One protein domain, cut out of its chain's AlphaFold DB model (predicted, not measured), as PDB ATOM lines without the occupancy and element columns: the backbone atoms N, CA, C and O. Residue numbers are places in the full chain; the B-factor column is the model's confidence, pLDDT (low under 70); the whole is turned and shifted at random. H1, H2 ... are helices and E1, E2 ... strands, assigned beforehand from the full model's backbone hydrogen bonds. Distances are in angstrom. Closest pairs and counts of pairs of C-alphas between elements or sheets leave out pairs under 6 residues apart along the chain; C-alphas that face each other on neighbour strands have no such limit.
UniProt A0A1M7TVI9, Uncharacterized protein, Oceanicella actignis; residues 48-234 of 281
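AT A GLANCE: This is residues 48 to 234 of the 281 residues of an uncharacterized protein of Oceanicella actignis (UniProt A0A1M7TVI9). A strongly twisted, curled sheet of seven strands runs through the domain as its core, with the long helix H4 in the hollow of one face and H1, H2 and the small H3 on the other. A hairpin of two short strands, E1 and E2, makes a small second sheet, partly face to face with the large one, and E2 reaches the last residues of H4; the last helix, H5, crosses H4 steeply near the edge strand E6. The printed part has 187 residues with five named helices and nine named strands, in the order E1 E2 E3 E4 E5 H1 H2 E6 E7 H3 E8 E9 H4 H5, a mixed class. The large sheet's order is E3 E4 E5 E9 E8 E7 E6, all antiparallel. The whole is compact, with a radius of gyration of the C-alphas of 15.5 A, and rounded, spanning 47 by 35 by 35 A.

IN THESE COORDINATES: Find C-alpha 48 at (63.264, 158.289, 76.917), where E1, residues 48 to 51, begins; E2, residues 54 to 58, follows. Next come E3, residues 64 to 66, then E4, residues 77 to 84, 24.3 A long, and E5, residues 93 to 101, 26.5 A. Look at C-alpha 113 at (59.143, 177.966, 98.083) for the start of H1, residues 113 to 126, 19.7 A; H2 is residues 130 to 136. E6, residues 145 to 153, is 23.0 A long and bends by 60 degrees at residue 148; E7, residues 156 to 163, is 21.6 A. H3, residues 167 to 171, leads on to E8, residues 175 to 183, 24.1 A, and E9, residues 186 to 195, 27.6 A. H4, residues 202 to 220, is 27.2 A long, and H5, residues 226 to 233, ends at C-alpha 233, (50.419, 181.370, 76.516).

HOW THE PARTS SIT: Begin in the large sheet at edge strand E3, where N 65 and O 83 of E4 are 2.8 A apart; E3 E4 E5 is a meander, each strand the antiparallel neighbour of the one before. Walk on through N 82 and O 96 of E4 and E5, 2.8 A, N 101 and O 187 of E5 and E9, 2.8 A, and N 179 and O 190 of E8 and E9, 2.8 A. Then come N 159 of E7 and O 178 of E8, within hydrogen-bond range at 2.8 A, and N 158 of E7 and O 151 of E6, the other edge strand, within hydrogen-bond range at 2.8 A. The domain has three layers, helices on both faces of this sheet: H4 and H5 on one, H1 and H2 on the other. The sheet curls round H4, whose closest C-alphas to E8 are those of Lys 217 and Leu 183, 5.8 A. H4 touches H5 with residues 207 to 214 alone, Arg 211 and Ala 232 having C-alphas 4.5 A apart, at a steep tilt of 61 degrees, opposite ways. On the opposite face from H4, H1 lies over E7 at a height over the sheet of 9.6 A and runs along the strands, at 0 degrees to E7 on the local plane. The sheet curls round H2 too; H2 and E6 have their closest C-alphas at Arg 133 and Val 145, 6.0 A. H1 and H2 are close but not clearly touching, with the C-alphas of Phe 126 and Gly 132 5.2 A apart, and only just about perpendicular at 71 degrees. H3, on the same face as H1, is over none of the strands, at a height over the sheet of 4.9 A. E1 and E2, a hairpin with N 49 and O 56 at 2.9 A, form with the large sheet a sandwich, two sheets face to face, the strands of the one at 50 degrees to those of the other. In H1, H2, H3, H4 and H5 every O i to N i+4 pair is within hydrogen-bond range.

THE WHOLE: The two C-alphas farthest apart are those of Glu 90 and Asp 112, 47.4 A. The printed part has no cut, and the link from E5 to H1, 11 residues, is the long one. The mean pLDDT of the printed part is 89.3; look for values under 70 at residues 87 to 92, 107 to 111 and 196 to 200.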
ATOM      1  N   LEU A  48      62.999 158.507  75.496       96.38
ATOM      2  CA  LEU A  48      63.264 158.289  76.917       96.38
ATOM      3  C   LEU A  48      64.774 158.303  77.153       96.38
ATOM      4  O   LEU A  48      65.464 157.323  76.874       96.38
ATOM      5  N   LEU A  49      65.281 159.425  77.656       96.88
ATOM      6  CA  LEU A  49      66.702 159.624  77.922       96.88
ATOM      7  C   LEU A  49      67.061 159.173  79.339       96.88
ATOM      8  O   LEU A  49      66.222 159.196  80.238       96.88
ATOM      9  N   THR A  50      68.320 158.793  79.559       96.75
ATOM     10  CA  THR A  50      68.854 158.482  80.893       96.75
ATOM     11  C   THR A  50      69.993 159.430  81.254       96.75
ATOM     12  O   THR A  50      71.024 159.437  80.586       96.75
ATOM     13  N   ALA A  51      69.819 160.190  82.337       96.12
ATOM     14  CA  ALA A  51      70.801 161.137  82.863       96.12
ATOM     15  C   ALA A  51      70.999 160.903  84.368       96.12
ATOM     16  O   ALA A  51      70.037 160.919  85.143       96.12
ATOM     17  N   GLY A  52      72.234 160.627  84.800       92.19
ATOM     18  CA  GLY A  52      72.531 160.349  86.213       92.19
ATOM     19  C   GLY A  52      71.650 159.244  86.814       92.19
ATOM     20  O   GLY A  52      71.155 159.381  87.930       92.19
ATOM     21  N   GLY A  53      71.346 158.201  86.034       90.44
ATOM     22  CA  GLY A  53      70.516 157.065  86.451       90.44
ATOM     23  C   GLY A  53      68.997 157.296  86.524       90.44
ATOM     24  O   GLY A  53      68.274 156.324  86.728       90.44
ATOM     25  N   ALA A  54      68.484 158.518  86.327       92.88
ATOM     26  CA  ALA A  54      67.044 158.738  86.152       92.88
ATOM     27  C   ALA A  54      66.662 158.715  84.673       92.88
ATOM     28  O   ALA A  54      67.451 159.102  83.812       92.88
ATOM     29  N   ARG A  55      65.423 158.295  84.405       96.12
ATOM     30  CA  ARG A  55      64.811 158.338  83.077       96.12
ATOM     31  C   ARG A  55      63.992 159.619  82.953       96.12
ATOM     32  O   ARG A  55      63.110 159.835  83.779       96.12
ATOM     33  N   VAL A  56      64.271 160.421  81.933       97.44
ATOM     34  CA  VAL A  56      63.561 161.670  81.618       97.44
ATOM     35  C   VAL A  56      62.882 161.494  80.266       97.44
ATOM     36  O   VAL A  56      63.515 161.076  79.293       97.44
ATOM     37  N   ARG A  57      61.579 161.765  80.213       97.56
ATOM     38  CA  ARG A  57      60.760 161.646  79.004       97.56
ATOM     39  C   ARG A  57      60.832 162.951  78.214       97.56
ATOM     40  O   ARG A  57      60.574 164.018  78.763       97.56
ATOM     41  N   ILE A  58      61.189 162.861  76.941       97.31
ATOM     42  CA  ILE A  58      61.223 163.989  76.011       97.31
ATOM     43  C   ILE A  58      60.117 163.761  74.987       97.31
ATOM     44  O   ILE A  58      60.300 163.014  74.027       97.31
ATOM     45  N   ASP A  59      58.974 164.398  75.219       95.31
ATOM     46  CA  ASP A  59      57.893 164.470  74.238       95.31
ATOM     47  C   ASP A  59      58.128 165.725  73.391       95.31
ATOM     48  O   ASP A  59      58.229 166.815  73.970       95.31
ATOM     49  N   PRO A  60      58.252 165.607  72.056       93.31
ATOM     50  CA  PRO A  60      58.479 166.764  71.203       93.31
ATOM     51  C   PRO A  60      57.343 167.792  71.350       93.31
ATOM     52  O   PRO A  60      56.169 167.415  71.290       93.31
ATOM     53  N   PRO A  61      57.651 169.086  71.563       93.25
ATOM     54  CA  PRO A  61      56.638 170.136  71.550       93.25
ATOM     55  C   PRO A  61      55.917 170.212  70.198       93.25
ATOM     56  O   PRO A  61      56.448 169.793  69.173       93.25
ATOM     57  N   GLU A  62      54.719 170.795  70.172       89.19
ATOM     58  CA  GLU A  62      53.954 170.952  68.931       89.19
ATOM     59  C   GLU A  62      54.777 171.663  67.839       89.19
ATOM     60  O   GLU A  62      55.399 172.701  68.078       89.19
ATOM     61  N   GLY A  63      54.790 171.078  66.637       88.75
ATOM     62  CA  GLY A  63      55.588 171.545  65.503       88.75
ATOM     63  C   GLY A  63      57.052 171.085  65.499       88.75
ATOM     64  O   GLY A  63      57.746 171.378  64.527       88.75
ATOM     65  N   PHE A  64      57.515 170.355  66.522       91.50
ATOM     66  CA  PHE A  64      58.878 169.827  66.610       91.50
ATOM     67  C   PHE A  64      58.948 168.305  66.458       91.50
ATOM     68  O   PHE A  64      58.139 167.561  67.003       91.50
ATOM     69  N   CYS A  65      59.970 167.856  65.735       92.88
ATOM     70  CA  CYS A  65      60.320 166.468  65.484       92.88
ATOM     71  C   CYS A  65      61.718 166.213  66.055       92.88
ATOM     72  O   CYS A  65      62.664 166.956  65.794       92.88
ATOM     73  N   LEU A  66      61.851 165.163  66.854       92.69
ATOM     74  CA  LEU A  66      63.089 164.736  67.485       92.69
ATOM     75  C   LEU A  66      64.010 164.067  66.468       92.69
ATOM     76  O   LEU A  66      63.559 163.212  65.711       92.69
ATOM     77  N   ASP A  67      65.293 164.431  66.475       91.56
ATOM     78  CA  ASP A  67      66.338 163.731  65.727       91.56
ATOM     79  C   ASP A  67      66.847 162.542  66.566       91.56
ATOM     80  O   ASP A  67      67.571 162.759  67.548       91.56
ATOM     81  N   PRO A  68      66.529 161.281  66.208       88.94
ATOM     82  CA  PRO A  68      66.934 160.128  67.007       88.94
ATOM     83  C   PRO A  68      68.448 159.886  66.979       88.94
ATOM     84  O   PRO A  68      68.973 159.253  67.893       88.94
ATOM     85  N   ALA A  69      69.164 160.381  65.960       90.06
ATOM     86  CA  ALA A  69      70.619 160.254  65.869       90.06
ATOM     87  C   ALA A  69      71.349 161.191  66.849       90.06
ATOM     88  O   ALA A  69      72.472 160.899  67.258       90.06
ATOM     89  N   SER A  70      70.697 162.279  67.268       92.62
ATOM     90  CA  SER A  70      71.206 163.199  68.293       92.62
ATOM     91  C   SER A  70      71.012 162.710  69.735       92.62
ATOM     92  O   SER A  70      71.584 163.291  70.658       92.62
ATOM     93  N   ALA A  71      70.192 161.676  69.953       94.75
ATOM     94  CA  ALA A  71      69.799 161.227  71.283       94.75
ATOM     95  C   ALA A  71      70.938 160.463  71.984       94.75
ATOM     96  O   ALA A  71      71.205 159.294  71.702       94.75
ATOM     97  N   VAL A  72      71.586 161.113  72.952       95.12
ATOM     98  CA  VAL A  72      72.678 160.547  73.758       95.12
ATOM     99  C   VAL A  72      72.247 160.465  75.221       95.12
ATOM    100  O   VAL A  72      71.613 161.373  75.749       95.12
ATOM    101  N   SER A  73      72.593 159.376  75.904       96.19
ATOM    102  CA  SER A  73      72.319 159.156  77.333       96.19
ATOM    103  C   SER A  73      73.558 158.616  78.040       96.19
ATOM    104  O   SER A  73      74.343 157.883  77.440       96.19
ATOM    105  N   GLY A  74      73.738 158.953  79.316       91.19
ATOM    106  CA  GLY A  74      74.954 158.602  80.042       91.19
ATOM    107  C   GLY A  74      74.943 158.939  81.539       91.19
ATOM    108  O   GLY A  74      74.007 159.546  82.067       91.19
ATOM    109  N   PRO A  75      76.009 158.550  82.263       91.12
ATOM    110  CA  PRO A  75      76.096 158.756  83.708       91.12
ATOM    111  C   PRO A  75      76.225 160.237  84.092       91.12
ATOM    112  O   PRO A  75      75.728 160.627  85.141       91.12
ATOM    113  N   GLN A  76      76.852 161.060  83.243       90.81
ATOM    114  CA  GLN A  76      77.067 162.493  83.497       90.81
ATOM    115  C   GLN A  76      75.917 163.385  83.002       90.81
ATOM    116  O   GLN A  76      75.809 164.538  83.410       90.81
ATOM    117  N   GLY A  77      75.043 162.856  82.143       94.94
ATOM    118  CA  GLY A  77      73.977 163.623  81.518       94.94
ATOM    119  C   GLY A  77      73.397 162.938  80.286       94.94
ATOM    120  O   GLY A  77      73.781 161.819  79.946       94.94
ATOM    121  N   ALA A  78      72.487 163.634  79.617       97.12
ATOM    122  CA  ALA A  78      71.909 163.235  78.340       97.12
ATOM    123  C   ALA A  78      71.710 164.459  77.436       97.12
ATOM    124  O   ALA A  78      71.695 165.594  77.912       97.12
ATOM    125  N   PHE A  79      71.556 164.227  76.139       96.62
ATOM    126  CA  PHE A  79      71.350 165.266  75.136       96.62
ATOM    127  C   PHE A  79      70.377 164.777  74.067       96.62
ATOM    128  O   PHE A  79      70.388 163.595  73.726       96.62
ATOM    129  N   VAL A  80      69.559 165.681  73.531       96.44
ATOM    130  CA  VAL A  80      68.824 165.459  72.284       96.44
ATOM    131  C   VAL A  80      68.501 166.785  71.594       96.44
ATOM    132  O   VAL A  80      68.348 167.825  72.238       96.44
ATOM    133  N   MET A  81      68.386 166.726  70.273       94.75
ATOM    134  CA  MET A  81      68.015 167.811  69.379       94.75
ATOM    135  C   MET A  81      66.646 167.530  68.747       94.75
ATOM    136  O   MET A  81      66.302 166.392  68.424       94.75
ATOM    137  N   MET A  82      65.866 168.586  68.554       93.12
ATOM    138  CA  MET A  82      64.593 168.584  67.840       93.12
ATOM    139  C   MET A  82      64.609 169.704  66.795       93.12
ATOM    140  O   MET A  82      65.145 170.783  67.047       93.12
ATOM    141  N   GLN A  83      64.000 169.442  65.643       90.12
ATOM    142  CA  GLN A  83      63.863 170.361  64.510       90.12
ATOM    143  C   GLN A  83      62.387 170.631  64.218       90.12
ATOM    144  O   GLN A  83      61.529 169.896  64.700       90.12
ATOM    145  N   GLY A  84      62.067 171.635  63.404       88.12
ATOM    146  CA  GLY A  84      60.712 171.780  62.860       88.12
ATOM    147  C   GLY A  84      60.266 170.527  62.082       88.12
ATOM    148  O   GLY A  84      61.037 169.979  61.298       88.12
ATOM    149  N   CYS A  85      59.030 170.066  62.285       84.62
ATOM    150  CA  CYS A  85      58.453 168.954  61.520       84.62
ATOM    151  C   CYS A  85      58.041 169.393  60.098       84.62
ATOM    152  O   CYS A  85      56.861 169.648  59.855       84.62
ATOM    153  N   GLY A  86      58.981 169.455  59.152       72.56
ATOM    154  CA  GLY A  86      58.664 169.575  57.722       72.56
ATOM    155  C   GLY A  86      59.743 170.237  56.867       72.56
ATOM    156  O   GLY A  86      60.563 171.000  57.369       72.56
ATOM    157  N   ASP A  87      59.677 169.976  55.561       56.34
ATOM    158  CA  ASP A  87      60.596 170.473  54.524       56.34
ATOM    159  C   ASP A  87      60.214 171.889  54.018       56.34
ATOM    160  O   ASP A  87      60.261 172.174  52.822       56.34
ATOM    161  N   ASP A  88      59.740 172.773  54.907       61.34
ATOM    162  CA  ASP A  88      59.280 174.130  54.550       61.34
ATOM    163  C   ASP A  88      60.479 175.088  54.399       61.34
ATOM    164  O   ASP A  88      60.738 175.926  55.267       61.34
ATOM    165  N   ASP A  89      61.224 174.924  53.296       61.31
ATOM    166  CA  ASP A  89      62.465 175.646  52.946       61.31
ATOM    167  C   ASP A  89      62.339 177.188  52.997       61.31
ATOM    168  O   ASP A  89      63.345 177.895  53.098       61.31
ATOM    169  N   GLU A  90      61.120 177.742  52.945       58.19
ATOM    170  CA  GLU A  90      60.874 179.187  53.059       58.19
ATOM    171  C   GLU A  90      60.997 179.721  54.500       58.19
ATOM    172  O   GLU A  90      61.048 180.937  54.711       58.19
ATOM    173  N   ARG A  91      61.050 178.846  55.516       63.00
ATOM    174  CA  ARG A  91      61.166 179.235  56.930       63.00
ATOM    175  C   ARG A  91      62.559 178.924  57.483       63.00
ATOM    176  O   ARG A  91      63.068 177.830  57.260       63.00
ATOM    177  N   PRO A  92      63.160 179.815  58.298       65.06
ATOM    178  CA  PRO A  92      64.412 179.497  58.979       65.06
ATOM    179  C   PRO A  92      64.209 178.270  59.879       65.06
ATOM    180  O   PRO A  92      63.321 178.266  60.744       65.06
ATOM    181  N   ALA A  93      65.001 177.222  59.642       78.19
ATOM    182  CA  ALA A  93      64.801 175.913  60.254       78.19
ATOM    183  C   ALA A  93      64.951 176.012  61.778       78.19
ATOM    184  O   ALA A  93      65.976 176.441  62.304       78.19
ATOM    185  N   GLN A  94      63.886 175.674  62.498       85.88
ATOM    186  CA  GLN A  94      63.769 175.948  63.928       85.88
ATOM    187  C   GLN A  94      64.387 174.815  64.728       85.88
ATOM    188  O   GLN A  94      64.053 173.660  64.478       85.88
ATOM    189  N   VAL A  95      65.194 175.146  65.735       89.94
ATOM    190  CA  VAL A  95      65.883 174.149  66.559       89.94
ATOM    191  C   VAL A  95      65.566 174.311  68.039       89.94
ATOM    192  O   VAL A  95      65.509 175.422  68.582       89.94
ATOM    193  N   LEU A  96      65.367 173.168  68.692       94.12
ATOM    194  CA  LEU A  96      65.335 173.025  70.138       94.12
ATOM    195  C   LEU A  96      66.380 172.000  70.570       94.12
ATOM    196  O   LEU A  96      66.415 170.883  70.061       94.12
ATOM    197  N   LEU A  97      67.198 172.362  71.553       95.00
ATOM    198  CA  LEU A  97      68.155 171.451  72.180       95.00
ATOM    199  C   LEU A  97      67.772 171.217  73.628       95.00
ATOM    200  O   LEU A  97      67.441 172.175  74.323       95.00
ATOM    201  N   VAL A  98      67.888 169.981  74.102       97.44
ATOM    202  CA  VAL A  98      67.706 169.637  75.514       97.44
ATOM    203  C   VAL A  98      68.972 168.961  76.018       97.44
ATOM    204  O   VAL A  98      69.285 167.842  75.620       97.44
ATOM    205  N   SER A  99      69.673 169.629  76.933       96.94
ATOM    206  CA  SER A  99      70.781 169.053  77.698       96.94
ATOM    207  C   SER A  99      70.310 168.741  79.115       96.94
ATOM    208  O   SER A  99      69.761 169.617  79.779       96.94
ATOM    209  N   LEU A 100      70.550 167.523  79.598       97.69
ATOM    210  CA  LEU A 100      70.209 167.064  80.947       97.69
ATOM    211  C   LEU A 100      71.488 166.776  81.739       97.69
ATOM    212  O   LEU A 100      72.349 166.042  81.261       97.69
ATOM    213  N   GLY A 101      71.603 167.308  82.954       95.94
ATOM    214  CA  GLY A 101      72.684 167.004  83.894       95.94
ATOM    215  C   GLY A 101      72.413 165.751  84.735       95.94
ATOM    216  O   GLY A 101      71.292 165.246  84.787       95.94
ATOM    217  N   ALA A 102      73.435 165.247  85.432       94.12
ATOM    218  CA  ALA A 102      73.309 164.070  86.302       94.12
ATOM    219  C   ALA A 102      72.507 164.308  87.601       94.12
ATOM    220  O   ALA A 102      71.949 163.358  88.152       94.12
ATOM    221  N   GLY A 103      72.450 165.549  88.095       92.62
ATOM    222  CA  GLY A 103      71.736 165.949  89.315       92.62
ATOM    223  C   GLY A 103      70.628 166.979  89.047       92.62
ATOM    224  O   GLY A 103      70.509 167.449  87.917       92.62
ATOM    225  N   PRO A 104      69.796 167.312  90.049       92.25
ATOM    226  CA  PRO A 104      68.759 168.347  89.957       92.25
ATOM    227  C   PRO A 104      69.321 169.776  90.120       92.25
ATOM    228  O   PRO A 104      70.444 169.941  90.589       92.25
ATOM    229  N   ILE A 105      68.521 170.802  89.791       87.44
ATOM    230  CA  ILE A 105      68.771 172.198  90.227       87.44
ATOM    231  C   ILE A 105      68.248 172.389  91.659       87.44
ATOM    232  O   ILE A 105      68.909 172.996  92.498       87.44
ATOM    233  N   PHE A 106      67.073 171.827  91.945       84.50
ATOM    234  CA  PHE A 106      66.378 171.935  93.227       84.50
ATOM    235  C   PHE A 106      66.552 170.640  94.028       84.50
ATOM    236  O   PHE A 106      66.254 169.545  93.539       84.50
ATOM    237  N   ALA A 107      67.049 170.735  95.261       68.69
ATOM    238  CA  ALA A 107      67.337 169.567  96.085       68.69
ATOM    239  C   ALA A 107      66.040 168.927  96.613       68.69
ATOM    240  O   ALA A 107      65.509 169.330  97.641       68.69
ATOM    241  N   ALA A 108      65.593 167.878  95.918       64.19
ATOM    242  CA  ALA A 108      64.364 167.114  96.158       64.19
ATOM    243  C   ALA A 108      63.041 167.884  95.903       64.19
ATOM    244  O   ALA A 108      62.986 169.109  96.001       64.19
ATOM    245  N   PRO A 109      61.936 167.178  95.568       59.72
ATOM    246  CA  PRO A 109      60.655 167.824  95.267       59.72
ATOM    247  C   PRO A 109      60.061 168.613  96.442       59.72
ATOM    248  O   PRO A 109      59.356 169.589  96.203       59.72
ATOM    249  N   GLU A 110      60.361 168.209  97.680       61.28
ATOM    250  CA  GLU A 110      59.774 168.736  98.923       61.28
ATOM    251  C   GLU A 110      60.381 170.061  99.415       61.28
ATOM    252  O   GLU A 110      59.922 170.600 100.419       61.28
ATOM    253  N   GLN A 111      61.382 170.616  98.718       69.69
ATOM    254  CA  GLN A 111      61.900 171.951  99.027       69.69
ATOM    255  C   GLN A 111      60.776 172.992  99.064       69.69
ATOM    256  O   GLN A 111      60.019 173.138  98.097       69.69
ATOM    257  N   ASP A 112      60.710 173.758 100.151       81.12
ATOM    258  CA  ASP A 112      59.769 174.863 100.254       81.12
ATOM    259  C   ASP A 112      60.042 175.958  99.200       81.12
ATOM    260  O   ASP A 112      61.066 175.988  98.503       81.12
ATOM    261  N   ARG A 113      59.085 176.880  99.069       84.00
ATOM    262  CA  ARG A 113      59.143 177.966  98.083       84.00
ATOM    263  C   ARG A 113      60.350 178.892  98.287       84.00
ATOM    264  O   ARG A 113      60.855 179.415  97.299       84.00
ATOM    265  N   ALA A 114      60.807 179.106  99.521       87.25
ATOM    266  CA  ALA A 114      61.941 179.983  99.806       87.25
ATOM    267  C   ALA A 114      63.270 179.320  99.415       87.25
ATOM    268  O   ALA A 114      64.113 179.968  98.798       87.25
ATOM    269  N   ALA A 115      63.427 178.018  99.678       87.12
ATOM    270  CA  ALA A 115      64.593 177.250  99.245       87.12
ATOM    271  C   ALA A 115      64.721 177.205  97.709       87.12
ATOM    272  O   ALA A 115      65.805 177.437  97.171       87.12
ATOM    273  N   ARG A 116      63.606 176.981  96.997       86.69
ATOM    274  CA  ARG A 116      63.545 177.087  95.526       86.69
ATOM    275  C   ARG A 116      63.881 178.489  95.026       86.69
ATOM    276  O   ARG A 116      64.641 178.632  94.070       86.69
ATOM    277  N   ALA A 117      63.339 179.519  95.678       88.12
ATOM    278  CA  ALA A 117      63.593 180.901  95.296       88.12
ATOM    279  C   ALA A 117      65.085 181.251  95.400       88.12
ATOM    280  O   ALA A 117      65.653 181.711  94.414       88.12
ATOM    281  N   ALA A 118      65.723 180.920  96.527       90.56
ATOM    282  CA  ALA A 118      67.151 181.142  96.750       90.56
ATOM    283  C   ALA A 118      68.047 180.342  95.782       90.56
ATOM    284  O   ALA A 118      69.099 180.827  95.371       90.56
ATOM    285  N   ALA A 119      67.635 179.132  95.380       90.62
ATOM    286  CA  ALA A 119      68.354 178.350  94.372       90.62
ATOM    287  C   ALA A 119      68.331 179.016  92.982       90.62
ATOM    288  O   ALA A 119      69.340 178.993  92.278       90.62
ATOM    289  N   LEU A 120      67.216 179.652  92.600       92.06
ATOM    290  CA  LEU A 120      67.146 180.454  91.376       92.06
ATOM    291  C   LEU A 120      67.932 181.766  91.485       92.06
ATOM    292  O   LEU A 120      68.589 182.132  90.518       92.06
ATOM    293  N   ASP A 121      67.928 182.434  92.642       93.81
ATOM    294  CA  ASP A 121      68.741 183.643  92.865       93.81
ATOM    295  C   ASP A 121      70.243 183.319  92.721       93.81
ATOM    296  O   ASP A 121      70.999 184.045  92.073       93.81
ATOM    297  N   ALA A 122      70.675 182.175  93.264       94.12
ATOM    298  CA  ALA A 122      72.036 181.668  93.112       94.12
ATOM    299  C   ALA A 122      72.367 181.277  91.660       94.12
ATOM    300  O   ALA A 122      73.496 181.485  91.215       94.12
ATOM    301  N   LEU A 123      71.399 180.744  90.906       94.81
ATOM    302  CA  LEU A 123      71.554 180.427  89.484       94.81
ATOM    303  C   LEU A 123      71.655 181.693  88.617       94.81
ATOM    304  O   LEU A 123      72.498 181.750  87.723       94.81
ATOM    305  N   GLU A 124      70.849 182.718  88.902       95.81
ATOM    306  CA  GLU A 124      70.898 184.022  88.232       95.81
ATOM    307  C   GLU A 124      72.219 184.756  88.512       95.81
ATOM    308  O   GLU A 124      72.802 185.353  87.606       95.81
ATOM    309  N   ALA A 125      72.748 184.651  89.734       96.56
ATOM    310  CA  ALA A 125      74.095 185.115  90.055       96.56
ATOM    311  C   ALA A 125      75.181 184.279  89.348       96.56
ATOM    312  O   ALA A 125      76.151 184.839  88.835       96.56
ATOM    313  N   PHE A 126      75.018 182.953  89.273       95.69
ATOM    314  CA  PHE A 126      75.974 182.061  88.614       95.69
ATOM    315  C   PHE A 126      76.120 182.367  87.122       95.69
ATOM    316  O   PHE A 126      77.247 182.526  86.666       95.69
ATOM    317  N   VAL A 127      75.029 182.522  86.357       96.06
ATOM    318  CA  VAL A 127      75.120 182.788  84.901       96.06
ATOM    319  C   VAL A 127      75.837 184.102  84.552       96.06
ATOM    320  O   VAL A 127      76.260 184.280  83.412       96.06
ATOM    321  N   GLN A 128      76.023 185.000  85.524       95.00
ATOM    322  CA  GLN A 128      76.792 186.237  85.369       95.00
ATOM    323  C   GLN A 128      78.304 186.054  85.613       95.00
ATOM    324  O   GLN A 128      79.091 186.895  85.164       95.00
ATOM    325  N   THR A 129      78.747 184.971  86.271       97.06
ATOM    326  CA  THR A 129      80.182 184.661  86.447       97.06
ATOM    327  C   THR A 129      80.825 184.226  85.124       97.06
ATOM    328  O   THR A 129      80.113 183.821  84.204       97.06
ATOM    329  N   PRO A 130      82.165 184.271  84.982       95.75
ATOM    330  CA  PRO A 130      82.834 183.767  83.782       95.75
ATOM    331  C   PRO A 130      82.442 182.320  83.440       95.75
ATOM    332  O   PRO A 130      82.123 182.021  82.294       95.75
ATOM    333  N   GLU A 131      82.390 181.437  84.437       93.94
ATOM    334  CA  GLU A 131      82.048 180.018  84.292       93.94
ATOM    335  C   GLU A 131      80.575 179.823  83.910       93.94
ATOM    336  O   GLU A 131      80.258 178.994  83.055       93.94
ATOM    337  N   GLY A 132      79.672 180.611  84.500       93.81
ATOM    338  CA  GLY A 132      78.262 180.606  84.129       93.81
ATOM    339  C   GLY A 132      78.014 181.158  82.729       93.81
ATOM    340  O   GLY A 132      77.187 180.604  82.007       93.81
ATOM    341  N   ARG A 133      78.787 182.158  82.284       94.44
ATOM    342  CA  ARG A 133      78.757 182.631  80.893       94.44
ATOM    343  C   ARG A 133      79.263 181.570  79.918       94.44
ATOM    344  O   ARG A 133      78.581 181.317  78.935       94.44
ATOM    345  N   VAL A 134      80.355 180.856  80.211       91.56
ATOM    346  CA  VAL A 134      80.781 179.679  79.411       91.56
ATOM    347  C   VAL A 134      79.659 178.637  79.345       91.56
ATOM    348  O   VAL A 134      79.342 178.116  78.273       91.56
ATOM    349  N   SER A 135      79.008 178.355  80.480       90.50
ATOM    350  CA  SER A 135      77.866 177.437  80.540       90.50
ATOM    351  C   SER A 135      76.683 177.920  79.694       90.50
ATOM    352  O   SER A 135      76.054 177.100  79.024       90.50
ATOM    353  N   ALA A 136      76.415 179.231  79.662       91.75
ATOM    354  CA  ALA A 136      75.358 179.870  78.880       91.75
ATOM    355  C   ALA A 136      75.675 179.947  77.370       91.75
ATOM    356  O   ALA A 136      74.789 179.660  76.568       91.75
ATOM    357  N   GLY A 137      76.923 180.198  76.973       88.38
ATOM    358  CA  GLY A 137      77.409 180.211  75.581       88.38
ATOM    359  C   GLY A 137      77.877 178.852  75.053       88.38
ATOM    360  O   GLY A 137      78.781 178.756  74.231       88.38
ATOM    361  N   MET A 138      77.306 177.757  75.555       86.88
ATOM    362  CA  MET A 138      77.555 176.398  75.042       86.88
ATOM    363  C   MET A 138      79.044 175.990  74.982       86.88
ATOM    364  O   MET A 138      79.439 175.224  74.104       86.88
ATOM    365  N   GLY A 139      79.864 176.481  75.918       83.31
ATOM    366  CA  GLY A 139      81.295 176.171  76.004       83.31
ATOM    367  C   GLY A 139      82.240 177.165  75.316       83.31
ATOM    368  O   GLY A 139      83.443 176.911  75.305       83.31
ATOM    369  N   GLY A 140      81.734 178.275  74.763       80.06
ATOM    370  CA  GLY A 140      82.559 179.360  74.218       80.06
ATOM    371  C   GLY A 140      83.353 180.133  75.293       80.06
ATOM    372  O   GLY A 140      83.059 180.002  76.485       80.06
ATOM    373  N   PRO A 141      84.365 180.943  74.916       85.00
ATOM    374  CA  PRO A 141      85.160 181.734  75.861       85.00
ATOM    375  C   PRO A 141      84.321 182.746  76.661       85.00
ATOM    376  O   PRO A 141      83.486 183.453  76.107       85.00
ATOM    377  N   ALA A 142      84.577 182.870  77.968       88.31
ATOM    378  CA  ALA A 142      83.775 183.687  78.892       88.31
ATOM    379  C   ALA A 142      83.714 185.198  78.571       88.31
ATOM    380  O   ALA A 142      82.853 185.908  79.104       88.31
ATOM    381  N   ASP A 143      84.664 185.703  77.781       88.88
ATOM    382  CA  ASP A 143      84.767 187.080  77.283       88.88
ATOM    383  C   ASP A 143      84.041 187.295  75.941       88.88
ATOM    384  O   ASP A 143      83.918 188.433  75.495       88.88
ATOM    385  N   ARG A 144      83.565 186.215  75.307       89.75
ATOM    386  CA  ARG A 144      82.862 186.205  74.008       89.75
ATOM    387  C   ARG A 144      81.381 185.864  74.107       89.75
ATOM    388  O   ARG A 144      80.669 185.941  73.111       89.75
ATOM    389  N   VAL A 145      80.925 185.530  75.310       92.00
ATOM    390  CA  VAL A 145      79.521 185.275  75.612       92.00
ATOM    391  C   VAL A 145      78.921 186.492  76.309       92.00
ATOM    392  O   VAL A 145      79.304 186.819  77.435       92.00
ATOM    393  N   GLU A 146      77.949 187.135  75.667       93.50
ATOM    394  CA  GLU A 146      77.181 188.236  76.251       93.50
ATOM    395  C   GLU A 146      75.832 187.733  76.780       93.50
ATOM    396  O   GLU A 146      75.086 187.055  76.070       93.50
ATOM    397  N   ILE A 147      75.485 188.106  78.015       95.31
ATOM    398  CA  ILE A 147      74.133 187.923  78.555       95.31
ATOM    399  C   ILE A 147      73.336 189.192  78.256       95.31
ATOM    400  O   ILE A 147      73.605 190.250  78.819       95.31
ATOM    401  N   LEU A 148      72.369 189.086  77.347       95.38
ATOM    402  CA  LEU A 148      71.630 190.231  76.808       95.38
ATOM    403  C   LEU A 148      70.330 190.509  77.569       95.38
ATOM    404  O   LEU A 148      69.907 191.657  77.691       95.38
ATOM    405  N   ALA A 149      69.685 189.457  78.071       95.88
ATOM    406  CA  ALA A 149      68.489 189.554  78.896       95.88
ATOM    407  C   ALA A 149      68.349 188.321  79.791       95.88
ATOM    408  O   ALA A 149      68.758 187.221  79.425       95.88
ATOM    409  N   MET A 150      67.703 188.500  80.940       97.19
ATOM    410  CA  MET A 150      67.247 187.411  81.803       97.19
ATOM    411  C   MET A 150      65.760 187.609  82.109       97.19
ATOM    412  O   MET A 150      65.274 188.745  82.191       97.19
ATOM    413  N   ARG A 151      65.015 186.509  82.213       96.50
ATOM    414  CA  ARG A 151      63.590 186.469  82.567       96.50
ATOM    415  C   ARG A 151      63.349 185.262  83.459       96.50
ATOM    416  O   ARG A 151      63.774 184.159  83.135       96.50
ATOM    417  N   ARG A 152      62.642 185.456  84.563       95.44
ATOM    418  CA  ARG A 152      62.260 184.385  85.483       95.44
ATOM    419  C   ARG A 152      60.769 184.124  85.351       95.44
ATOM    420  O   ARG A 152      59.997 185.076  85.272       95.44
ATOM    421  N   ALA A 153      60.383 182.856  85.357       95.50
ATOM    422  CA  ALA A 153      58.993 182.441  85.475       95.50
ATOM    423  C   ALA A 153      58.960 181.184  86.351       95.50
ATOM    424  O   ALA A 153      59.549 180.166  85.979       95.50
ATOM    425  N   GLY A 154      58.336 181.263  87.531       92.31
ATOM    426  CA  GLY A 154      58.294 180.161  88.494       92.31
ATOM    427  C   GLY A 154      59.654 179.519  88.783       92.31
ATOM    428  O   GLY A 154      60.582 180.192  89.228       92.31
ATOM    429  N   ASP A 155      59.747 178.211  88.510       92.06
ATOM    430  CA  ASP A 155      60.922 177.350  88.734       92.06
ATOM    431  C   ASP A 155      61.889 177.323  87.511       92.06
ATOM    432  O   ASP A 155      62.674 176.382  87.364       92.06
ATOM    433  N   SER A 156      61.832 178.323  86.615       96.44
ATOM    434  CA  SER A 156      62.670 178.427  85.404       96.44
ATOM    435  C   SER A 156      63.345 179.801  85.254       96.44
ATOM    436  O   SER A 156      62.708 180.847  85.420       96.44
ATOM    437  N   LEU A 157      64.623 179.798  84.853       97.81
ATOM    438  CA  LEU A 157      65.382 180.988  84.447       97.81
ATOM    439  C   LEU A 157      65.644 180.948  82.935       97.81
ATOM    440  O   LEU A 157      66.355 180.073  82.444       97.81
ATOM    441  N   PHE A 158      65.106 181.918  82.207       98.12
ATOM    442  CA  PHE A 158      65.340 182.133  80.784       98.12
ATOM    443  C   PHE A 158      66.428 183.195  80.597       98.12
ATOM    444  O   PHE A 158      66.390 184.251  81.228       98.12
ATOM    445  N   VAL A 159      67.389 182.932  79.717       97.50
ATOM    446  CA  VAL A 159      68.567 183.768  79.464       97.50
ATOM    447  C   VAL A 159      68.755 183.923  77.957       97.50
ATOM    448  O   VAL A 159      68.873 182.922  77.247       97.50
ATOM    449  N   LEU A 160      68.774 185.163  77.468       95.94
ATOM    450  CA  LEU A 160      69.143 185.499  76.094       95.94
ATOM    451  C   LEU A 160      70.652 185.677  76.038       95.94
ATOM    452  O   LEU A 160      71.216 186.514  76.749       95.94
ATOM    453  N   VAL A 161      71.285 184.895  75.177       93.75
ATOM    454  CA  VAL A 161      72.733 184.834  75.025       93.75
ATOM    455  C   VAL A 161      73.098 185.284  73.618       93.75
ATOM    456  O   VAL A 161      72.401 184.932  72.665       93.75
ATOM    457  N   ARG A 162      74.200 186.027  73.487       91.12
ATOM    458  CA  ARG A 162      74.946 186.146  72.231       91.12
ATOM    459  C   ARG A 162      76.277 185.414  72.352       91.12
ATOM    460  O   ARG A 162      76.978 185.588  73.347       91.12
ATOM    461  N   ASP A 163      76.618 184.645  71.324       88.88
ATOM    462  CA  ASP A 163      77.938 184.037  71.130       88.88
ATOM    463  C   ASP A 163      78.229 183.959  69.621       88.88
ATOM    464  O   ASP A 163      77.557 183.247  68.874       88.88
ATOM    465  N   GLU A 164      79.209 184.747  69.177       79.06
ATOM    466  CA  GLU A 164      79.587 184.906  67.765       79.06
ATOM    467  C   GLU A 164      80.788 184.026  67.364       79.06
ATOM    468  O   GLU A 164      81.065 183.861  66.175       79.06
ATOM    469  N   GLU A 165      81.495 183.436  68.333       78.06
ATOM    470  CA  GLU A 165      82.746 182.689  68.112       78.06
ATOM    471  C   GLU A 165      82.533 181.168  68.177       78.06
ATOM    472  O   GLU A 165      83.255 180.404  67.532       78.06
ATOM    473  N   ASN A 166      81.520 180.698  68.911       80.19
ATOM    474  CA  ASN A 166      81.173 179.282  68.973       80.19
ATOM    475  C   ASN A 166      80.504 178.822  67.656       80.19
ATOM    476  O   ASN A 166      79.405 179.282  67.332       80.19
ATOM    477  N   PRO A 167      81.092 177.872  66.892       77.50
ATOM    478  CA  PRO A 167      80.549 177.448  65.596       77.50
ATOM    479  C   PRO A 167      79.118 176.902  65.667       77.50
ATOM    480  O   PRO A 167      78.367 176.998  64.699       77.50
ATOM    481  N   PHE A 168      78.739 176.334  66.812       76.62
ATOM    482  CA  PHE A 168      77.417 175.765  67.039       76.62
ATOM    483  C   PHE A 168      76.395 176.824  67.481       76.62
ATOM    484  O   PHE A 168      75.236 176.747  67.082       76.62
ATOM    485  N   ALA A 169      76.829 177.860  68.210       75.50
ATOM    486  CA  ALA A 169      76.015 179.053  68.444       75.50
ATOM    487  C   ALA A 169      75.701 179.762  67.122       75.50
ATOM    488  O   ALA A 169      74.537 179.932  66.782       75.50
ATOM    489  N   ARG A 170      76.726 180.039  66.303       75.19
ATOM    490  CA  ARG A 170      76.557 180.603  64.950       75.19
ATOM    491  C   ARG A 170      75.596 179.792  64.084       75.19
ATOM    492  O   ARG A 170      74.830 180.371  63.319       75.19
ATOM    493  N   ALA A 171      75.629 178.463  64.200       76.75
ATOM    494  CA  ALA A 171      74.699 177.596  63.494       76.75
ATOM    495  C   ALA A 171      73.244 177.812  63.943       76.75
ATOM    496  O   ALA A 171      72.370 177.757  63.095       76.75
ATOM    497  N   MET A 172      72.984 178.112  65.219       75.88
ATOM    498  CA  MET A 172      71.642 178.377  65.768       75.88
ATOM    499  C   MET A 172      71.233 179.861  65.792       75.88
ATOM    500  O   MET A 172      70.230 180.217  66.422       75.88
ATOM    501  N   GLY A 173      71.995 180.705  65.094       77.12
ATOM    502  CA  GLY A 173      71.904 182.155  65.161       77.12
ATOM    503  C   GLY A 173      72.766 182.713  66.292       77.12
ATOM    504  O   GLY A 173      72.762 182.209  67.409       77.12
ATOM    505  N   GLU A 174      73.479 183.806  66.014       81.44
ATOM    506  CA  GLU A 174      74.393 184.483  66.955       81.44
ATOM    507  C   GLU A 174      73.721 184.906  68.274       81.44
ATOM    508  O   GLU A 174      74.413 185.163  69.255       81.44
ATOM    509  N   ARG A 175      72.379 184.972  68.304       88.56
ATOM    510  CA  ARG A 175      71.532 185.218  69.478       88.56
ATOM    511  C   ARG A 175      70.539 184.069  69.652       88.56
ATOM    512  O   ARG A 175      69.823 183.727  68.714       88.56
ATOM    513  N   PHE A 176      70.449 183.522  70.860       91.50
ATOM    514  CA  PHE A 176      69.554 182.407  71.187       91.50
ATOM    515  C   PHE A 176      69.111 182.464  72.651       91.50
ATOM    516  O   PHE A 176      69.843 182.925  73.532       91.50
ATOM    517  N   TRP A 177      67.909 181.959  72.933       95.38
ATOM    518  CA  TRP A 177      67.416 181.838  74.305       95.38
ATOM    519  C   TRP A 177      67.740 180.465  74.888       95.38
ATOM    520  O   TRP A 177      67.667 179.441  74.202       95.38
ATOM    521  N   ARG A 178      68.022 180.429  76.193       96.69
ATOM    522  CA  ARG A 178      68.158 179.200  76.983       96.69
ATOM    523  C   ARG A 178      67.320 179.267  78.243       96.69
ATOM    524  O   ARG A 178      67.304 180.290  78.911       96.69
ATOM    525  N   ALA A 179      66.668 178.169  78.588       97.94
ATOM    526  CA  ALA A 179      65.908 177.993  79.810       97.94
ATOM    527  C   ALA A 179      66.636 176.982  80.693       97.94
ATOM    528  O   ALA A 179      66.756 175.809  80.334       97.94
ATOM    529  N   PHE A 180      67.109 177.445  81.843       97.50
ATOM    530  CA  PHE A 180      67.622 176.615  82.919       97.50
ATOM    531  C   PHE A 180      66.443 176.244  83.822       97.50
ATOM    532  O   PHE A 180      65.773 177.111  84.385       97.50
ATOM    533  N   THR A 181      66.149 174.951  83.905       96.62
ATOM    534  CA  THR A 181      64.949 174.399  84.543       96.62
ATOM    535  C   THR A 181      65.236 172.991  85.075       96.62
ATOM    536  O   THR A 181      66.325 172.449  84.893       96.62
ATOM    537  N   GLN A 182      64.264 172.367  85.729       94.62
ATOM    538  CA  GLN A 182      64.291 170.956  86.089       94.62
ATOM    539  C   GLN A 182      63.300 170.161  85.225       94.62
ATOM    540  O   GLN A 182      62.183 170.627  84.999       94.62
ATOM    541  N   LEU A 183      63.719 168.982  84.752       96.12
ATOM    542  CA  LEU A 183      62.899 167.995  84.040       96.12
ATOM    543  C   LEU A 183      63.120 166.605  84.648       96.12
ATOM    544  O   LEU A 183      64.262 166.151  84.736       96.12
ATOM    545  N   GLY A 184      62.061 165.928  85.098       93.88
ATOM    546  CA  GLY A 184      62.134 164.573  85.663       93.88
ATOM    547  C   GLY A 184      63.106 164.449  86.845       93.88
ATOM    548  O   GLY A 184      63.797 163.439  86.995       93.88
ATOM    549  N   GLY A 185      63.237 165.506  87.654       92.50
ATOM    550  CA  GLY A 185      64.224 165.566  88.740       92.50
ATOM    551  C   GLY A 185      65.688 165.680  88.283       92.50
ATOM    552  O   GLY A 185      66.590 165.289  89.029       92.50
ATOM    553  N   ARG A 186      65.952 166.182  87.071       95.88
ATOM    554  CA  ARG A 186      67.294 166.493  86.553       95.88
ATOM    555  C   ARG A 186      67.383 167.938  86.087       95.88
ATOM    556  O   ARG A 186      66.426 168.471  85.533       95.88
ATOM    557  N   ALA A 187      68.530 168.566  86.317       95.50
ATOM    558  CA  ALA A 187      68.842 169.872  85.769       95.50
ATOM    559  C   ALA A 187      68.802 169.788  84.246       95.50
ATOM    560  O   ALA A 187      69.387 168.880  83.656       95.50
ATOM    561  N   ALA A 188      68.096 170.721  83.630       97.25
ATOM    562  CA  ALA A 188      67.850 170.761  82.208       97.25
ATOM    563  C   ALA A 188      68.173 172.156  81.679       97.25
ATOM    564  O   ALA A 188      67.767 173.162  82.262       97.25
ATOM    565  N   VAL A 189      68.879 172.204  80.553       97.44
ATOM    566  CA  VAL A 189      69.045 173.424  79.770       97.44
ATOM    567  C   VAL A 189      68.391 173.198  78.419       97.44
ATOM    568  O   VAL A 189      68.900 172.437  77.595       97.44
ATOM    569  N   VAL A 190      67.248 173.848  78.211       97.56
ATOM    570  CA  VAL A 190      66.529 173.836  76.935       97.56
ATOM    571  C   VAL A 190      66.945 175.079  76.159       97.56
ATOM    572  O   VAL A 190      66.892 176.171  76.709       97.56
ATOM    573  N   SER A 191      67.388 174.951  74.914       95.44
ATOM    574  CA  SER A 191      67.842 176.092  74.097       95.44
ATOM    575  C   SER A 191      66.972 176.219  72.852       95.44
ATOM    576  O   SER A 191      66.639 175.192  72.267       95.44
ATOM    577  N   SER A 192      66.616 177.441  72.445       92.88
ATOM    578  CA  SER A 192      65.875 177.709  71.204       92.88
ATOM    579  C   SER A 192      66.590 178.744  70.343       92.88
ATOM    580  O   SER A 192      66.954 179.820  70.824       92.88
ATOM    581  N   GLY A 193      66.746 178.407  69.065       88.25
ATOM    582  CA  GLY A 193      67.325 179.252  68.023       88.25
ATOM    583  C   GLY A 193      66.803 178.841  66.644       88.25
ATOM    584  O   GLY A 193      65.781 178.148  66.537       88.25
ATOM    585  N   VAL A 194      67.506 179.247  65.586       83.12
ATOM    586  CA  VAL A 194      67.222 178.824  64.203       83.12
ATOM    587  C   VAL A 194      68.501 178.589  63.417       83.12
ATOM    588  O   VAL A 194      69.498 179.261  63.647       83.12
ATOM    589  N   PHE A 195      68.461 177.711  62.424       74.62
ATOM    590  CA  PHE A 195      69.520 177.646  61.430       74.62
ATOM    591  C   PHE A 195      69.359 178.739  60.369       74.62
ATOM    592  O   PHE A 195      68.299 178.887  59.759       74.62
ATOM    593  N   GLY A 196      70.449 179.474  60.124       63.41
ATOM    594  CA  GLY A 196      70.565 180.467  59.052       63.41
ATOM    595  C   GLY A 196      70.446 181.930  59.500       63.41
ATOM    596  O   GLY A 196      70.066 182.247  60.621       63.41
ATOM    597  N   ALA A 197      70.778 182.845  58.585       53.09
ATOM    598  CA  ALA A 197      70.893 184.287  58.833       53.09
ATOM    599  C   ALA A 197      69.553 185.056  58.750       53.09
ATOM    600  O   ALA A 197      69.501 186.187  58.265       53.09
ATOM    601  N   GLY A 198      68.449 184.434  59.176       54.66
ATOM    602  CA  GLY A 198      67.144 185.094  59.242       54.66
ATOM    603  C   GLY A 198      67.028 185.959  60.505       54.66
ATOM    604  O   GLY A 198      67.362 185.469  61.583       54.66
ATOM    605  N   PRO A 199      66.540 187.212  60.431       55.50
ATOM    606  CA  PRO A 199      66.294 188.002  61.631       55.50
ATOM    607  C   PRO A 199      65.165 187.363  62.445       55.50
ATOM    608  O   PRO A 199      64.073 187.132  61.917       55.50
ATOM    609  N   LEU A 200      65.405 187.107  63.733       64.81
ATOM    610  CA  LEU A 200      64.344 186.739  64.664       64.81
ATOM    611  C   LEU A 200      64.078 187.821  65.699       64.81
ATOM    612  O   LEU A 200      64.956 188.519  66.191       64.81
ATOM    613  N   ASP A 201      62.796 187.890  66.008       84.19
ATOM    614  CA  ASP A 201      62.202 188.571  67.137       84.19
ATOM    615  C   ASP A 201      62.506 187.749  68.404       84.19
ATOM    616  O   ASP A 201      62.034 186.613  68.543       84.19
ATOM    617  N   ASP A 202      63.339 188.297  69.296       88.81
ATOM    618  CA  ASP A 202      63.774 187.622  70.525       88.81
ATOM    619  C   ASP A 202      62.573 187.206  71.397       88.81
ATOM    620  O   ASP A 202      62.626 186.153  72.035       88.81
ATOM    621  N   ASP A 203      61.467 187.962  71.391       90.56
ATOM    622  CA  ASP A 203      60.273 187.634  72.179       90.56
ATOM    623  C   ASP A 203      59.561 186.386  71.623       90.56
ATOM    624  O   ASP A 203      59.061 185.555  72.387       90.56
ATOM    625  N   ARG A 204      59.589 186.165  70.298       89.56
ATOM    626  CA  ARG A 204      59.077 184.918  69.686       89.56
ATOM    627  C   ARG A 204      59.899 183.703  70.086       89.56
ATOM    628  O   ARG A 204      59.320 182.637  70.304       89.56
ATOM    629  N   LEU A 205      61.222 183.847  70.167       90.25
ATOM    630  CA  LEU A 205      62.105 182.777  70.635       90.25
ATOM    631  C   LEU A 205      61.867 182.470  72.118       90.25
ATOM    632  O   LEU A 205      61.734 181.296  72.468       90.25
ATOM    633  N   LEU A 206      61.734 183.495  72.966       94.75
ATOM    634  CA  LEU A 206      61.422 183.336  74.389       94.75
ATOM    635  C   LEU A 206      60.101 182.588  74.607       94.75
ATOM    636  O   LEU A 206      60.063 181.583  75.314       94.75
ATOM    637  N   ILE A 207      59.025 183.051  73.974       94.25
ATOM    638  CA  ILE A 207      57.680 182.487  74.138       94.25
ATOM    639  C   ILE A 207      57.619 181.049  73.600       94.25
ATOM    640  O   ILE A 207      57.051 180.159  74.239       94.25
ATOM    641  N   ARG A 208      58.263 180.771  72.457       92.56
ATOM    642  CA  ARG A 208      58.414 179.400  71.942       92.56
ATOM    643  C   ARG A 208      59.152 178.506  72.937       92.56
ATOM    644  O   ARG A 208      58.713 177.382  73.185       92.56
ATOM    645  N   LEU A 209      60.253 178.992  73.504       96.25
ATOM    646  CA  LEU A 209      61.032 178.249  74.485       96.25
ATOM    647  C   LEU A 209      60.229 177.990  75.769       96.25
ATOM    648  O   LEU A 209      60.284 176.882  76.298       96.25
ATOM    649  N   ALA A 210      59.423 178.950  76.228       97.50
ATOM    650  CA  ALA A 210      58.513 178.760  77.355       97.50
ATOM    651  C   ALA A 210      57.474 177.658  77.079       97.50
ATOM    652  O   ALA A 210      57.309 176.757  77.905       97.50
ATOM    653  N   ARG A 211      56.851 177.638  75.890       96.38
ATOM    654  CA  ARG A 211      55.954 176.538  75.470       96.38
ATOM    655  C   ARG A 211      56.660 175.184  75.461       96.38
ATOM    656  O   ARG A 211      56.097 174.206  75.952       96.38
ATOM    657  N   ALA A 212      57.890 175.129  74.949       96.94
ATOM    658  CA  ALA A 212      58.696 173.911  74.944       96.94
ATOM    659  C   ALA A 212      58.995 173.417  76.371       96.94
ATOM    660  O   ALA A 212      58.778 172.245  76.667       96.94
ATOM    661  N   VAL A 213      59.404 174.307  77.282       98.00
ATOM    662  CA  VAL A 213      59.627 173.979  78.701       98.00
ATOM    663  C   VAL A 213      58.345 173.464  79.363       98.00
ATOM    664  O   VAL A 213      58.382 172.432  80.031       98.00
ATOM    665  N   VAL A 214      57.200 174.117  79.139       97.81
ATOM    666  CA  VAL A 214      55.894 173.686  79.673       97.81
ATOM    667  C   VAL A 214      55.485 172.307  79.142       97.81
ATOM    668  O   VAL A 214      54.989 171.479  79.911       97.81
ATOM    669  N   ALA A 215      55.710 172.022  77.855       96.94
ATOM    670  CA  ALA A 215      55.447 170.707  77.266       96.94
ATOM    671  C   ALA A 215      56.344 169.612  77.871       96.94
ATOM    672  O   ALA A 215      55.838 168.576  78.308       96.94
ATOM    673  N   LEU A 216      57.649 169.871  77.982       97.88
ATOM    674  CA  LEU A 216      58.621 168.933  78.553       97.88
ATOM    675  C   LEU A 216      58.368 168.666  80.047       97.88
ATOM    676  O   LEU A 216      58.416 167.511  80.475       97.88
ATOM    677  N   LYS A 217      58.025 169.693  80.838       97.50
ATOM    678  CA  LYS A 217      57.607 169.526  82.244       97.50
ATOM    679  C   LYS A 217      56.358 168.655  82.355       97.50
ATOM    680  O   LYS A 217      56.335 167.703  83.136       97.50
ATOM    681  N   ARG A 218      55.343 168.913  81.519       97.06
ATOM    682  CA  ARG A 218      54.103 168.119  81.476       97.06
ATOM    683  C   ARG A 218      54.379 166.642  81.168       97.06
ATOM    684  O   ARG A 218      53.793 165.784  81.820       97.06
ATOM    685  N   ALA A 219      55.293 166.347  80.241       97.00
ATOM    686  CA  ALA A 219      55.675 164.977  79.877       97.00
ATOM    687  C   ALA A 219      56.340 164.187  81.024       97.00
ATOM    688  O   ALA A 219      56.287 162.958  81.038       97.00
ATOM    689  N   ASN A 220      56.941 164.881  81.994       96.56
ATOM    690  CA  ASN A 220      57.597 164.288  83.163       96.56
ATOM    691  C   ASN A 220      56.753 164.375  84.451       96.56
ATOM    692  O   ASN A 220      57.152 163.825  85.476       96.56
ATOM    693  N   GLY A 221      55.589 165.036  84.413       95.12
ATOM    694  CA  GLY A 221      54.769 165.298  85.601       95.12
ATOM    695  C   GLY A 221      55.362 166.343  86.553       95.12
ATOM    696  O   GLY A 221      54.965 166.398  87.716       95.12
ATOM    697  N   ASP A 222      56.309 167.161  86.084       93.50
ATOM    698  CA  ASP A 222      56.928 168.219  86.885       93.50
ATOM    699  C   ASP A 222      55.931 169.362  87.179       93.50
ATOM    700  O   ASP A 222      55.040 169.643  86.367       93.50
ATOM    701  N   PRO A 223      56.079 170.073  88.314       91.06
ATOM    702  CA  PRO A 223      55.249 171.230  88.621       91.06
ATOM    703  C   PRO A 223      55.480 172.363  87.612       91.06
ATOM    704  O   PRO A 223      56.613 172.742  87.314       91.06
ATOM    705  N   ILE A 224      54.376 172.937  87.131       94.19
ATOM    706  CA  ILE A 224      54.355 174.107  86.249       94.19
ATOM    707  C   ILE A 224      53.676 175.246  87.015       94.19
ATOM    708  O   ILE A 224      52.529 175.104  87.464       94.19
ATOM    709  N   SER A 225      54.372 176.368  87.176       93.19
ATOM    710  CA  SER A 225      53.866 177.569  87.856       93.19
ATOM    711  C   SER A 225      52.787 178.308  87.047       93.19
ATOM    712  O   SER A 225      52.447 177.918  85.929       93.19
ATOM    713  N   ALA A 226      52.206 179.364  87.628       95.12
ATOM    714  CA  ALA A 226      51.328 180.275  86.893       95.12
ATOM    715  C   ALA A 226      52.132 181.084  85.862       95.12
ATOM    716  O   ALA A 226      51.797 181.044  84.684       95.12
ATOM    717  N   ASP A 227      53.237 181.691  86.292       95.94
ATOM    718  CA  ASP A 227      54.116 182.539  85.483       95.94
ATOM    719  C   ASP A 227      54.640 181.809  84.229       95.94
ATOM    720  O   ASP A 227      54.745 182.391  83.153       95.94
ATOM    721  N   GLU A 228      54.955 180.512  84.339       96.06
ATOM    722  CA  GLU A 228      55.415 179.708  83.194       96.06
ATOM    723  C   GLU A 228      54.302 179.411  82.189       96.06
ATOM    724  O   GLU A 228      54.579 179.317  80.993       96.06
ATOM    725  N   ARG A 229      53.052 179.267  82.653       96.44
ATOM    726  CA  ARG A 229      51.891 179.176  81.757       96.44
ATOM    727  C   ARG A 229      51.637 180.514  81.083       96.44
ATOM    728  O   ARG A 229      51.535 180.539  79.867       96.44
ATOM    729  N   GLU A 230      51.634 181.606  81.843       96.31
ATOM    730  CA  GLU A 230      51.447 182.965  81.328       96.31
ATOM    731  C   GLU A 230      52.478 183.305  80.238       96.31
ATOM    732  O   GLU A 230      52.103 183.720  79.145       96.31
ATOM    733  N   LEU A 231      53.766 183.024  80.472       96.25
ATOM    734  CA  LEU A 231      54.826 183.249  79.482       96.25
ATOM    735  C   LEU A 231      54.722 182.331  78.248       96.25
ATOM    736  O   LEU A 231      55.105 182.730  77.150       96.25
ATOM    737  N   ALA A 232      54.221 181.102  78.404       93.94
ATOM    738  CA  ALA A 232      54.016 180.177  77.288       93.94
ATOM    739  C   ALA A 232      52.761 180.514  76.457       93.94
ATOM    740  O   ALA A 232      52.760 180.342  75.235       93.94
ATOM    741  N   GLU A 233      51.703 180.983  77.113       92.62
ATOM    742  CA  GLU A 233      50.419 181.370  76.516       92.62
ATOM    743  C   GLU A 233      50.452 182.791  75.930       92.62
ATOM    744  O   GLU A 233      49.613 183.121  75.095       92.62
ATOM    745  N   ALA A 234      51.452 183.600  76.296       90.06
ATOM    746  CA  ALA A 234      51.688 184.914  75.717       90.06
ATOM    747  C   ALA A 234      51.759 184.878  74.178       90.06
ATOM    748  O   ALA A 234      52.343 183.983  73.549       90.06
TER     749      ALA A 234